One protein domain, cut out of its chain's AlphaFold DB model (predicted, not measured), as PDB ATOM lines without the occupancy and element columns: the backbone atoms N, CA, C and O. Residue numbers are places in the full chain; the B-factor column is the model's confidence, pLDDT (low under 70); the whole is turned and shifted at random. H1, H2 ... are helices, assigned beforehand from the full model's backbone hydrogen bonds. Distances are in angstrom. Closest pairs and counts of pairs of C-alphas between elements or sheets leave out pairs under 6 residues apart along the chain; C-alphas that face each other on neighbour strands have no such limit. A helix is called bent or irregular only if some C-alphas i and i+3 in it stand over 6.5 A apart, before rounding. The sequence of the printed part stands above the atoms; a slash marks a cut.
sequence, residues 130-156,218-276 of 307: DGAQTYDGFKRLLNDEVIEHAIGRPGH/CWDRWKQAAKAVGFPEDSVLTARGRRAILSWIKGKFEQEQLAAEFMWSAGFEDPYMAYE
ATOM      1  N   ASP A 130     -31.224 -23.840 -21.783       92.06
ATOM      2  CA  ASP A 130     -32.114 -23.095 -20.896       92.06
ATOM      3  C   ASP A 130     -33.175 -24.037 -20.323       92.06
ATOM      4  O   ASP A 130     -34.180 -24.366 -20.962       92.06
ATOM      5  N   GLY A 131     -32.950 -24.455 -19.080       92.50
ATOM      6  CA  GLY A 131     -33.860 -25.327 -18.350       92.50
ATOM      7  C   GLY A 131     -35.230 -24.718 -18.077       92.50
ATOM      8  O   GLY A 131     -36.242 -25.414 -18.154       92.50
ATOM      9  N   ALA A 132     -35.290 -23.415 -17.799       90.69
ATOM     10  CA  ALA A 132     -36.545 -22.736 -17.507       90.69
ATOM     11  C   ALA A 132     -37.403 -22.628 -18.769       90.69
ATOM     12  O   ALA A 132     -38.569 -23.030 -18.753       90.69
ATOM     13  N   GLN A 133     -36.812 -22.171 -19.875       89.81
ATOM     14  CA  GLN A 133     -37.519 -22.055 -21.147       89.81
ATOM     15  C   GLN A 133     -37.899 -23.429 -21.712       89.81
ATOM     16  O   GLN A 133     -39.013 -23.600 -22.209       89.81
ATOM     17  N   THR A 134     -37.026 -24.435 -21.581       92.44
ATOM     18  CA  THR A 134     -37.348 -25.816 -21.974       92.44
ATOM     19  C   THR A 134     -38.524 -26.354 -21.155       92.44
ATOM     20  O   THR A 134     -39.462 -26.924 -21.713       92.44
ATOM     21  N   TYR A 135     -38.520 -26.144 -19.835       93.44
ATOM     22  CA  TYR A 135     -39.614 -26.565 -18.961       93.44
ATOM     23  C   TYR A 135     -40.934 -25.862 -19.299       93.44
ATOM     24  O   TYR A 135     -41.988 -26.499 -19.305       93.44
ATOM     25  N   ASP A 136     -40.900 -24.570 -19.617       89.31
ATOM     26  CA  ASP A 136     -42.089 -23.834 -20.047       89.31
ATOM     27  C   ASP A 136     -42.613 -24.329 -21.403       89.31
ATOM     28  O   ASP A 136     -43.823 -24.498 -21.566       89.31
ATOM     29  N   GLY A 137     -41.725 -24.648 -22.349       88.94
ATOM     30  CA  GLY A 137     -42.092 -25.319 -23.599       88.94
ATOM     31  C   GLY A 137     -42.762 -26.674 -23.353       88.94
ATOM     32  O   GLY A 137     -43.812 -26.961 -23.927       88.94
ATOM     33  N   PHE A 138     -42.218 -27.468 -22.430       91.44
ATOM     34  CA  PHE A 138     -42.797 -28.747 -22.028       91.44
ATOM     35  C   PHE A 138     -44.181 -28.595 -21.373       91.44
ATOM     36  O   PHE A 138     -45.101 -29.346 -21.696       91.44
ATOM     37  N   LYS A 139     -44.389 -27.599 -20.500       90.19
ATOM     38  CA  LYS A 139     -45.723 -27.311 -19.938       90.19
ATOM     39  C   LYS A 139     -46.744 -26.995 -21.023       90.19
ATOM     40  O   LYS A 139     -47.862 -27.503 -20.958       90.19
ATOM     41  N   ARG A 140     -46.369 -26.162 -21.999       85.62
ATOM     42  CA  ARG A 140     -47.240 -25.836 -23.137       85.62
ATOM     43  C   ARG A 140     -47.593 -27.101 -23.902       85.62
ATOM     44  O   ARG A 140     -48.771 -27.384 -24.055       85.62
ATOM     45  N   LEU A 141     -46.600 -27.938 -24.211       87.88
ATOM     46  CA  LEU A 141     -46.815 -29.229 -24.863       87.88
ATOM     47  C   LEU A 141     -47.837 -30.111 -24.119       87.88
ATOM     48  O   LEU A 141     -48.694 -30.719 -24.760       87.88
ATOM     49  N   LEU A 142     -47.773 -30.185 -22.783       89.81
ATOM     50  CA  LEU A 142     -48.760 -30.921 -21.981       89.81
ATOM     51  C   LEU A 142     -50.159 -30.297 -22.057       89.81
ATOM     52  O   LEU A 142     -51.162 -31.008 -22.096       89.81
ATOM     53  N   ASN A 143     -50.234 -28.969 -22.048       84.38
ATOM     54  CA  ASN A 143     -51.492 -28.234 -22.046       84.38
ATOM     55  C   ASN A 143     -52.142 -28.137 -23.426       84.38
ATOM     56  O   ASN A 143     -53.359 -27.989 -23.486       84.38
ATOM     57  N   ASP A 144     -51.380 -28.238 -24.513       80.69
ATOM     58  CA  ASP A 144     -51.868 -28.015 -25.875       80.69
ATOM     59  C   ASP A 144     -53.049 -28.929 -26.217       80.69
ATOM     60  O   ASP A 144     -54.081 -28.438 -26.661       80.69
ATOM     61  N   GLU A 145     -52.968 -30.233 -25.930       79.94
ATOM     62  CA  GLU A 145     -54.063 -31.176 -26.220       79.94
ATOM     63  C   GLU A 145     -55.335 -30.843 -25.431       79.94
ATOM     64  O   GLU A 145     -56.449 -30.881 -25.961       79.94
ATOM     65  N   VAL A 146     -55.170 -30.470 -24.162       79.31
ATOM     66  CA  VAL A 146     -56.259 -30.067 -23.269       79.31
ATOM     67  C   VAL A 146     -56.883 -28.750 -23.740       79.31
ATOM     68  O   VAL A 146     -58.108 -28.617 -23.770       79.31
ATOM     69  N   ILE A 147     -56.058 -27.786 -24.150       72.44
ATOM     70  CA  ILE A 147     -56.471 -26.477 -24.662       72.44
ATOM     71  C   ILE A 147     -57.182 -26.625 -26.006       72.44
ATOM     72  O   ILE A 147     -58.251 -26.045 -26.188       72.44
ATOM     73  N   GLU A 148     -56.636 -27.401 -26.939       70.00
ATOM     74  CA  GLU A 148     -57.246 -27.677 -28.240       70.00
ATOM     75  C   GLU A 148     -58.613 -28.338 -28.070       70.00
ATOM     76  O   GLU A 148     -59.600 -27.846 -28.633       70.00
ATOM     77  N   HIS A 149     -58.691 -29.360 -27.207       70.94
ATOM     78  CA  HIS A 149     -59.945 -30.008 -26.823       70.94
ATOM     79  C   HIS A 149     -60.918 -28.985 -26.226       70.94
ATOM     80  O   HIS A 149     -62.064 -28.888 -26.655       70.94
ATOM     81  N   ALA A 150     -60.459 -28.139 -25.301       65.81
ATOM     82  CA  ALA A 150     -61.294 -27.118 -24.679       65.81
ATOM     83  C   ALA A 150     -61.753 -26.038 -25.663       65.81
ATOM     84  O   ALA A 150     -62.807 -25.436 -25.464       65.81
ATOM     85  N   ILE A 151     -60.964 -25.684 -26.677       62.09
ATOM     86  CA  ILE A 151     -61.324 -24.689 -27.700       62.09
ATOM     87  C   ILE A 151     -62.271 -25.294 -28.749       62.09
ATOM     88  O   ILE A 151     -62.876 -24.543 -29.513       62.09
ATOM     89  N   GLY A 152     -62.469 -26.615 -28.746       56.44
ATOM     90  CA  GLY A 152     -63.272 -27.305 -29.751       56.44
ATOM     91  C   GLY A 152     -62.585 -27.313 -31.115       56.44
ATOM     92  O   GLY A 152     -63.253 -27.448 -32.140       56.44
ATOM     93  N   ARG A 153     -61.255 -27.134 -31.151       55.22
ATOM     94  CA  ARG A 153     -60.500 -27.461 -32.359       55.22
ATOM     95  C   ARG A 153     -60.485 -28.984 -32.447       55.22
ATOM     96  O   ARG A 153     -60.204 -29.627 -31.437       55.22
ATOM     97  N   PRO A 154     -60.828 -29.576 -33.599       49.94
ATOM     98  CA  PRO A 154     -60.711 -31.011 -33.754       49.94
ATOM     99  C   PRO A 154     -59.232 -31.357 -33.583       49.94
ATOM    100  O   PRO A 154     -58.426 -31.113 -34.477       49.94
ATOM    101  N   GLY A 155     -58.863 -31.910 -32.427       49.38
ATOM    102  CA  GLY A 155     -57.656 -32.714 -32.342       49.38
ATOM    103  C   GLY A 155     -57.852 -33.810 -33.376       49.38
ATOM    104  O   GLY A 155     -58.752 -34.638 -33.226       49.38
ATOM    105  N   HIS A 156     -57.124 -33.742 -34.491       48.16
ATOM    106  CA  HIS A 156     -57.287 -34.677 -35.597       48.16
ATOM    107  C   HIS A 156     -56.802 -36.056 -35.149       48.16
ATOM    108  O   HIS A 156     -55.680 -36.471 -35.437       48.16
ATOM    109  N   CYS A 218     -57.312 -36.113 -24.721       81.31
ATOM    110  CA  CYS A 218     -56.727 -34.824 -24.359       81.31
ATOM    111  C   CYS A 218     -55.868 -34.895 -23.088       81.31
ATOM    112  O   CYS A 218     -55.085 -33.987 -22.832       81.31
ATOM    113  N   TRP A 219     -55.996 -35.976 -22.313       89.38
ATOM    114  CA  TRP A 219     -55.173 -36.251 -21.146       89.38
ATOM    115  C   TRP A 219     -53.983 -37.165 -21.436       89.38
ATOM    116  O   TRP A 219     -53.231 -37.451 -20.511       89.38
ATOM    117  N   ASP A 220     -53.774 -37.647 -22.663       90.00
ATOM    118  CA  ASP A 220     -52.765 -38.677 -22.944       90.00
ATOM    119  C   ASP A 220     -51.344 -38.206 -22.606       90.00
ATOM    120  O   ASP A 220     -50.628 -38.925 -21.903       90.00
ATOM    121  N   ARG A 221     -50.952 -36.982 -22.988       91.38
ATOM    122  CA  ARG A 221     -49.649 -36.409 -22.587       91.38
ATOM    123  C   ARG A 221     -49.519 -36.227 -21.077       91.38
ATOM    124  O   ARG A 221     -48.468 -36.503 -20.499       91.38
ATOM    125  N   TRP A 222     -50.594 -35.803 -20.419       93.69
ATOM    126  CA  TRP A 222     -50.623 -35.665 -18.963       93.69
ATOM    127  C   TRP A 222     -50.514 -37.016 -18.248       93.69
ATOM    128  O   TRP A 222     -49.783 -37.114 -17.266       93.69
ATOM    129  N   LYS A 223     -51.179 -38.064 -18.749       93.94
ATOM    130  CA  LYS A 223     -51.081 -39.438 -18.232       93.94
ATOM    131  C   LYS A 223     -49.684 -40.008 -18.437       93.94
ATOM    132  O   LYS A 223     -49.137 -40.600 -17.513       93.94
ATOM    133  N   GLN A 224     -49.079 -39.784 -19.605       93.56
ATOM    134  CA  GLN A 224     -47.686 -40.148 -19.877       93.56
ATOM    135  C   GLN A 224     -46.734 -39.500 -18.866       93.56
ATOM    136  O   GLN A 224     -45.942 -40.196 -18.228       93.56
ATOM    137  N   ALA A 225     -46.879 -38.191 -18.640       94.00
ATOM    138  CA  ALA A 225     -46.103 -37.469 -17.640       94.00
ATOM    139  C   ALA A 225     -46.351 -38.003 -16.217       94.00
ATOM    140  O   ALA A 225     -45.389 -38.310 -15.516       94.00
ATOM    141  N   ALA A 226     -47.611 -38.180 -15.800       95.62
ATOM    142  CA  ALA A 226     -47.978 -38.714 -14.485       95.62
ATOM    143  C   ALA A 226     -47.389 -40.113 -14.247       95.62
ATOM    144  O   ALA A 226     -46.770 -40.361 -13.212       95.62
ATOM    145  N   LYS A 227     -47.504 -41.001 -15.237       95.56
ATOM    146  CA  LYS A 227     -46.947 -42.354 -15.202       95.56
ATOM    147  C   LYS A 227     -45.426 -42.340 -15.072       95.56
ATOM    148  O   LYS A 227     -44.887 -43.089 -14.261       95.56
ATOM    149  N   ALA A 228     -44.742 -41.474 -15.820       94.06
ATOM    150  CA  ALA A 228     -43.286 -41.338 -15.759       94.06
ATOM    151  C   ALA A 228     -42.790 -40.880 -14.379       94.06
ATOM    152  O   ALA A 228     -41.704 -41.267 -13.949       94.06
ATOM    153  N   VAL A 229     -43.596 -40.089 -13.665       94.88
ATOM    154  CA  VAL A 229     -43.261 -39.583 -12.325       94.88
ATOM    155  C   VAL A 229     -43.864 -40.402 -11.178       94.88
ATOM    156  O   VAL A 229     -43.673 -40.061 -10.012       94.88
ATOM    157  N   GLY A 230     -44.573 -41.492 -11.487       95.62
ATOM    158  CA  GLY A 230     -45.179 -42.390 -10.499       95.62
ATOM    159  C   GLY A 230     -46.422 -41.829  -9.800       95.62
ATOM    160  O   GLY A 230     -46.759 -42.279  -8.706       95.62
ATOM    161  N   PHE A 231     -47.098 -40.850 -10.401       95.75
ATOM    162  CA  PHE A 231     -48.372 -40.338  -9.903       95.75
ATOM    163  C   PHE A 231     -49.543 -41.173 -10.448       95.75
ATOM    164  O   PHE A 231     -49.482 -41.635 -11.589       95.75
ATOM    165  N   PRO A 232     -50.626 -41.347  -9.668       96.06
ATOM    166  CA  PRO A 232     -51.871 -41.923 -10.170       96.06
ATOM    167  C   PRO A 232     -52.406 -41.142 -11.380       96.06
ATOM    168  O   PRO A 232     -52.401 -39.910 -11.365       96.06
ATOM    169  N   GLU A 233     -52.872 -41.837 -12.421       92.94
ATOM    170  CA  GLU A 233     -53.339 -41.190 -13.661       92.94
ATOM    171  C   GLU A 233     -54.519 -40.239 -13.412       92.94
ATOM    172  O   GLU A 233     -54.551 -39.144 -13.963       92.94
ATOM    173  N   ASP A 234     -55.434 -40.584 -12.507       90.25
ATOM    174  CA  ASP A 234     -56.578 -39.752 -12.107       90.25
ATOM    175  C   ASP A 234     -56.175 -38.414 -11.460       90.25
ATOM    176  O   ASP A 234     -56.952 -37.454 -11.464       90.25
ATOM    177  N   SER A 235     -54.933 -38.293 -10.978       90.62
ATOM    178  CA  SER A 235     -54.407 -37.036 -10.436       90.62
ATOM    179  C   SER A 235     -54.408 -35.918 -11.481       90.62
ATOM    180  O   SER A 235     -54.548 -34.748 -11.111       90.62
ATOM    181  N   VAL A 236     -54.308 -36.246 -12.776       90.38
ATOM    182  CA  VAL A 236     -54.308 -35.253 -13.866       90.38
ATOM    183  C   VAL A 236     -55.643 -34.529 -14.009       90.38
ATOM    184  O   VAL A 236     -55.671 -33.448 -14.588       90.38
ATOM    185  N   LEU A 237     -56.734 -35.074 -13.462       86.44
ATOM    186  CA  LEU A 237     -58.063 -34.463 -13.540       86.44
ATOM    187  C   LEU A 237     -58.209 -33.264 -12.595       86.44
ATOM    188  O   LEU A 237     -59.023 -32.380 -12.847       86.44
ATOM    189  N   THR A 238     -57.370 -33.168 -11.561       84.94
ATOM    190  CA  THR A 238     -57.415 -32.078 -10.572       84.94
ATOM    191  C   THR A 238     -56.280 -31.076 -10.780       84.94
ATOM    192  O   THR A 238     -55.147 -31.461 -11.083       84.94
ATOM    193  N   ALA A 239     -56.517 -29.781 -10.550       81.44
ATOM    194  CA  ALA A 239     -55.462 -28.768 -10.643       81.44
ATOM    195  C   ALA A 239     -54.364 -29.029  -9.619       81.44
ATOM    196  O   ALA A 239     -53.182 -28.847  -9.907       81.44
ATOM    197  N   ARG A 240     -54.739 -29.510  -8.428       85.88
ATOM    198  CA  ARG A 240     -53.781 -29.904  -7.393       85.88
ATOM    199  C   ARG A 240     -52.850 -31.018  -7.873       85.88
ATOM    200  O   ARG A 240     -51.642 -30.902  -7.670       85.88
ATOM    201  N   GLY A 241     -53.383 -32.069  -8.496       88.31
ATOM    202  CA  GLY A 241     -52.575 -33.174  -9.011       88.31
ATOM    203  C   GLY A 241     -51.677 -32.739 -10.167       88.31
ATOM    204  O   GLY A 241     -50.475 -32.992 -10.119       88.31
ATOM    205  N   ARG A 242     -52.199 -31.960 -11.124       90.94
ATOM    206  CA  ARG A 242     -51.397 -31.357 -12.207       90.94
ATOM    207  C   ARG A 242     -50.252 -30.487 -11.678       90.94
ATOM    208  O   ARG A 242     -49.114 -30.632 -12.119       90.94
ATOM    209  N   ARG A 243     -50.515 -29.629 -10.683       88.31
ATOM    210  CA  ARG A 243     -49.486 -28.802 -10.021       88.31
ATOM    211  C   ARG A 243     -48.425 -29.658  -9.326       88.31
ATOM    212  O   ARG A 243     -47.245 -29.330  -9.403       88.31
ATOM    213  N   ALA A 244     -48.826 -30.744  -8.662       92.81
ATOM    214  CA  ALA A 244     -47.891 -31.652  -8.001       92.81
ATOM    215  C   ALA A 244     -46.983 -32.374  -9.012       92.81
ATOM    216  O   ALA A 244     -45.770 -32.414  -8.808       92.81
ATOM    217  N   ILE A 245     -47.555 -32.855 -10.120       94.25
ATOM    218  CA  ILE A 245     -46.819 -33.464 -11.237       94.25
ATOM    219  C   ILE A 245     -45.808 -32.462 -11.810       94.25
ATOM    220  O   ILE A 245     -44.615 -32.751 -11.856       94.25
ATOM    221  N   LEU A 246     -46.249 -31.251 -12.166       93.50
ATOM    222  CA  LEU A 246     -45.377 -30.200 -12.701       93.50
ATOM    223  C   LEU A 246     -44.251 -29.819 -11.733       93.50
ATOM    224  O   LEU A 246     -43.093 -29.730 -12.131       93.50
ATOM    225  N   SER A 247     -44.570 -29.632 -10.452       93.62
ATOM    226  CA  SER A 247     -43.575 -29.313  -9.423       93.62
ATOM    227  C   SER A 247     -42.476 -30.376  -9.341       93.62
ATOM    228  O   SER A 247     -41.296 -30.038  -9.265       93.62
ATOM    229  N   TRP A 248     -42.847 -31.658  -9.427       94.44
ATOM    230  CA  TRP A 248     -41.884 -32.758  -9.447       94.44
ATOM    231  C   TRP A 248     -41.034 -32.751 -10.722       94.44
ATOM    232  O   TRP A 248     -39.810 -32.872 -10.657       94.44
ATOM    233  N   ILE A 249     -41.674 -32.569 -11.882       94.69
ATOM    234  CA  ILE A 249     -41.008 -32.566 -13.191       94.69
ATOM    235  C   ILE A 249     -40.016 -31.411 -13.310       94.69
ATOM    236  O   ILE A 249     -38.947 -31.599 -13.882       94.69
ATOM    237  N   LYS A 250     -40.319 -30.241 -12.736       94.75
ATOM    238  CA  LYS A 250     -39.474 -29.039 -12.817       94.75
ATOM    239  C   LYS A 250     -38.004 -29.316 -12.487       94.75
ATOM    240  O   LYS A 250     -37.131 -28.842 -13.203       94.75
ATOM    241  N   GLY A 251     -37.729 -30.122 -11.457       92.38
ATOM    242  CA  GLY A 251     -36.357 -30.465 -11.063       92.38
ATOM    243  C   GLY A 251     -35.589 -31.291 -12.105       92.38
ATOM    244  O   GLY A 251     -34.364 -31.313 -12.094       92.38
ATOM    245  N   LYS A 252     -36.282 -31.961 -13.036       93.75
ATOM    246  CA  LYS A 252     -35.656 -32.704 -14.145       93.75
ATOM    247  C   LYS A 252     -35.144 -31.792 -15.251       93.75
ATOM    248  O   LYS A 252     -34.231 -32.182 -15.961       93.75
ATOM    249  N   PHE A 253     -35.686 -30.584 -15.362       94.31
ATOM    250  CA  PHE A 253     -35.296 -29.606 -16.376       94.31
ATOM    251  C   PHE A 253     -34.165 -28.681 -15.906       94.31
ATOM    252  O   PHE A 253     -33.806 -27.748 -16.607       94.31
ATOM    253  N   GLU A 254     -33.562 -28.919 -14.737       92.06
ATOM    254  CA  GLU A 254     -32.384 -28.153 -14.295       92.06
ATOM    255  C   GLU A 254     -31.126 -28.482 -15.115       92.06
ATOM    256  O   GLU A 254     -30.209 -27.668 -15.199       92.06
ATOM    257  N   GLN A 255     -31.075 -29.672 -15.721       91.19
ATOM    258  CA  GLN A 255     -29.952 -30.147 -16.527       91.19
ATOM    259  C   GLN A 255     -30.461 -30.765 -17.826       91.19
ATOM    260  O   GLN A 255     -31.408 -31.548 -17.810       91.19
ATOM    261  N   GLU A 256     -29.778 -30.475 -18.931       91.56
ATOM    262  CA  GLU A 256     -30.146 -30.940 -20.272       91.56
ATOM    263  C   GLU A 256     -30.296 -32.464 -20.344       91.56
ATOM    264  O   GLU A 256     -31.305 -32.975 -20.827       91.56
ATOM    265  N   GLN A 257     -29.321 -33.196 -19.797       90.38
ATOM    266  CA  GLN A 257     -29.329 -34.657 -19.807       90.38
ATOM    267  C   GLN A 257     -30.536 -35.223 -19.046       90.38
ATOM    268  O   GLN A 257     -31.212 -36.118 -19.549       90.38
ATOM    269  N   LEU A 258     -30.841 -34.681 -17.863       92.44
ATOM    270  CA  LEU A 258     -31.982 -35.125 -17.060       92.44
ATOM    271  C   LEU A 258     -33.314 -34.798 -17.742       92.44
ATOM    272  O   LEU A 258     -34.252 -35.591 -17.658       92.44
ATOM    273  N   ALA A 259     -33.388 -33.662 -18.435       92.50
ATOM    274  CA  ALA A 259     -34.561 -33.271 -19.203       92.50
ATOM    275  C   ALA A 259     -34.788 -34.234 -20.375       92.50
ATOM    276  O   ALA A 259     -35.912 -34.694 -20.582       92.50
ATOM    277  N   ALA A 260     -33.721 -34.578 -21.105       89.00
ATOM    278  CA  ALA A 260     -33.772 -35.506 -22.231       89.00
ATOM    279  C   ALA A 260     -34.173 -36.915 -21.774       89.00
ATOM    280  O   ALA A 260     -35.116 -37.495 -22.309       89.00
ATOM    281  N   GLU A 261     -33.511 -37.431 -20.734       91.00
ATOM    282  CA  GLU A 261     -33.820 -38.730 -20.131       91.00
ATOM    283  C   GLU A 261     -35.272 -38.796 -19.654       91.00
ATOM    284  O   GLU A 261     -35.972 -39.770 -19.941       91.00
ATOM    285  N   PHE A 262     -35.751 -37.749 -18.973       94.12
ATOM    286  CA  PHE A 262     -37.138 -37.669 -18.534       94.12
ATOM    287  C   PHE A 262     -38.103 -37.708 -19.723       94.12
ATOM    288  O   PHE A 262     -38.982 -38.570 -19.751       94.12
ATOM    289  N   MET A 263     -37.930 -36.827 -20.711       91.75
ATOM    290  CA  MET A 263     -38.846 -36.731 -21.851       91.75
ATOM    291  C   MET A 263     -38.900 -38.030 -22.661       91.75
ATOM    292  O   MET A 263     -39.994 -38.513 -22.951       91.75
ATOM    293  N   TRP A 264     -37.757 -38.671 -22.921       89.25
ATOM    294  CA  TRP A 264     -37.734 -39.980 -23.576       89.25
ATOM    295  C   TRP A 264     -38.391 -41.069 -22.730       89.25
ATOM    296  O   TRP A 264     -39.182 -41.854 -23.249       89.25
ATOM    297  N   SER A 265     -38.115 -41.111 -21.422       89.12
ATOM    298  CA  SER A 265     -38.723 -42.101 -20.521       89.12
ATOM    299  C   SER A 265     -40.244 -41.956 -20.414       89.12
ATOM    300  O   SER A 265     -40.951 -42.948 -20.232       89.12
ATOM    301  N   ALA A 266     -40.751 -40.732 -20.567       90.88
ATOM    302  CA  ALA A 266     -42.171 -40.429 -20.567       90.88
ATOM    303  C   ALA A 266     -42.846 -40.694 -21.925       90.88
ATOM    304  O   ALA A 266     -44.069 -40.655 -21.999       90.88
ATOM    305  N   GLY A 267     -42.080 -41.033 -22.968       88.38
ATOM    306  CA  GLY A 267     -42.600 -41.361 -24.297       88.38
ATOM    307  C   GLY A 267     -42.750 -40.162 -25.234       88.38
ATOM    308  O   GLY A 267     -43.400 -40.290 -26.268       88.38
ATOM    309  N   PHE A 268     -42.146 -39.013 -24.908       87.12
ATOM    310  CA  PHE A 268     -42.086 -37.878 -25.825       87.12
ATOM    311  C   PHE A 268     -40.988 -38.119 -26.864       87.12
ATOM    312  O   PHE A 268     -39.805 -38.254 -26.537       87.12
ATOM    313  N   GLU A 269     -41.397 -38.195 -28.127       77.44
ATOM    314  CA  GLU A 269     -40.489 -38.304 -29.263       77.44
ATOM    315  C   GLU A 269     -39.894 -36.922 -29.573       77.44
ATOM    316  O   GLU A 269     -40.634 -35.951 -29.691       77.44
ATOM    317  N   ASP A 270     -38.565 -36.854 -29.691       72.56
ATOM    318  CA  ASP A 270     -37.791 -35.649 -30.034       72.56
ATOM    319  C   ASP A 270     -38.061 -34.425 -29.124       72.56
ATOM    320  O   ASP A 270     -38.804 -33.507 -29.485       72.56
ATOM    321  N   PRO A 271     -37.492 -34.403 -27.901       70.44
ATOM    322  CA  PRO A 271     -37.730 -33.316 -26.966       70.44
ATOM    323  C   PRO A 271     -37.234 -31.985 -27.534       70.44
ATOM    324  O   PRO A 271     -36.036 -31.795 -27.753       70.44
ATOM    325  N   TYR A 272     -38.148 -31.032 -27.714       76.88
ATOM    326  CA  TYR A 272     -37.768 -29.671 -28.070       76.88
ATOM    327  C   TYR A 272     -36.992 -29.037 -26.909       76.88
ATOM    328  O   TYR A 272     -37.567 -28.688 -25.877       76.88
ATOM    329  N   MET A 273     -35.680 -28.903 -27.084       86.81
ATOM    330  CA  MET A 273     -34.787 -28.264 -26.122       86.81
ATOM    331  C   MET A 273     -34.562 -26.803 -26.494       86.81
ATOM    332  O   MET A 273     -34.231 -26.484 -27.639       86.81
ATOM    333  N   ALA A 274     -34.713 -25.918 -25.514       84.81
ATOM    334  CA  ALA A 274     -34.364 -24.519 -25.668       84.81
ATOM    335  C   ALA A 274     -32.873 -24.306 -25.390       84.81
ATOM    336  O   ALA A 274     -32.332 -24.789 -24.390       84.81
ATOM    337  N   TYR A 275     -32.223 -23.540 -26.265       86.56
ATOM    338  CA  TYR A 275     -30.845 -23.110 -26.077       86.56
ATOM    339  C   TYR A 275     -30.731 -21.612 -26.336       86.56
ATOM    340  O   TYR A 275     -31.106 -21.138 -27.412       86.56
ATOM    341  N   GLU A 276     -30.144 -20.887 -25.391       84.69
ATOM    342  CA  GLU A 276     -29.943 -19.442 -25.469       84.69
ATOM    343  C   GLU A 276     -28.457 -19.081 -25.398       84.69
ATOM    344  O   GLU A 276     -27.626 -19.822 -24.870       84.69
TER     345      GLU A 276
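AT A GLANCE: This is residues 130 to 156 and 218 to 276 of the 307 residues of an uncharacterized protein of Rhizobium bangladeshense (UniProt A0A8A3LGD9). Two long helices, H1 and H4, run opposite ways as a narrow V, closest where H1 begins and H4 ends. H2 packs on the later part of H1, short H3 lies by H2 and the first turns of H4 near the open end of the V, and H5 folds back from the end of H4; residues 266 to 276, with no named element, return to near the first printed residue. The printed part has 86 residues, with five named helices in the order H1, H2, H3, H4, H5 and no named strand; the class is all helix, with 63 residues in named helices. It is compact, with a radius of gyration of the C-alphas of 12.7 A and spans of 34 by 26 by 19 A.

HOW THE PARTS SIT: H1, residues 131 to 151, has a kink of 42 degrees near residue 145 and is only just irregular: C-alphas 142 and 145 are 6.8 A apart. With residues 131 to 139 alone it touches H4, residues 239 to 254, at a shallow tilt of 32 degrees, opposite ways; the closest C-alphas are those of Gly 131 and Phe 253, 4.9 A. With residues 142 to 149 alone H1 touches H2, residues 218 to 228, opposite ways at 37 degrees, a tilt only just steep; the closest C-alphas, of Glu 145 and Cys 218, are 4.9 A apart. H2 is irregular, with C-alphas 218 and 221 7.5 A apart. H2 touches H3, residues 233 to 237, where the closest C-alphas, of Lys 223 and Glu 233, are 5.4 A apart. H4, the hub, only just touches H3, with 3 pairs of C-alphas within 8 A, and only at the corner, Ser 235 to Gly 241 being the closest C-alphas at 4.5 A. H4 touches H5, residues 256 to 265, only at the corner; the closest C-alphas, of Phe 253 and Ala 259, are 4.7 A apart, and the tilt is steep at 48 degrees. H1 and H3 are apart. Every O i to N i+4 pair is within hydrogen-bond range in H5, against 15 of 17 in H1, 6 of 7 in H2, 8 of 12 in H4 and 0 of 1 in H3, where 2 of 2 O i to N i+3 pairs are.

IN THESE COORDINATES: H1 begins at C-alpha 131, (-33.860, -25.327, -18.350), and measures 29.0 A. H4 begins at C-alpha 239, (-55.462, -28.768, -10.643), and measures 23.4 A. H2 measures 17.2 A, H3 8.2 A and H5 14.1 A, H5 ending at C-alpha 265, (-38.723, -42.101, -20.521).

THE WHOLE: The C-alphas farthest apart, of Gly 152 and Gln 257, are 36.1 A apart; those of Asp 130 and Glu 276 are 6.2 A apart. Residues 157 to 217 are not printed, and C-alphas 156 and 218 are 11.3 A apart across this cut. The links H2 to H3, H3 to H4 and H4 to H5 are tight. The mean pLDDT of the printed part is 86.1; residues 150 to 156 are under 70.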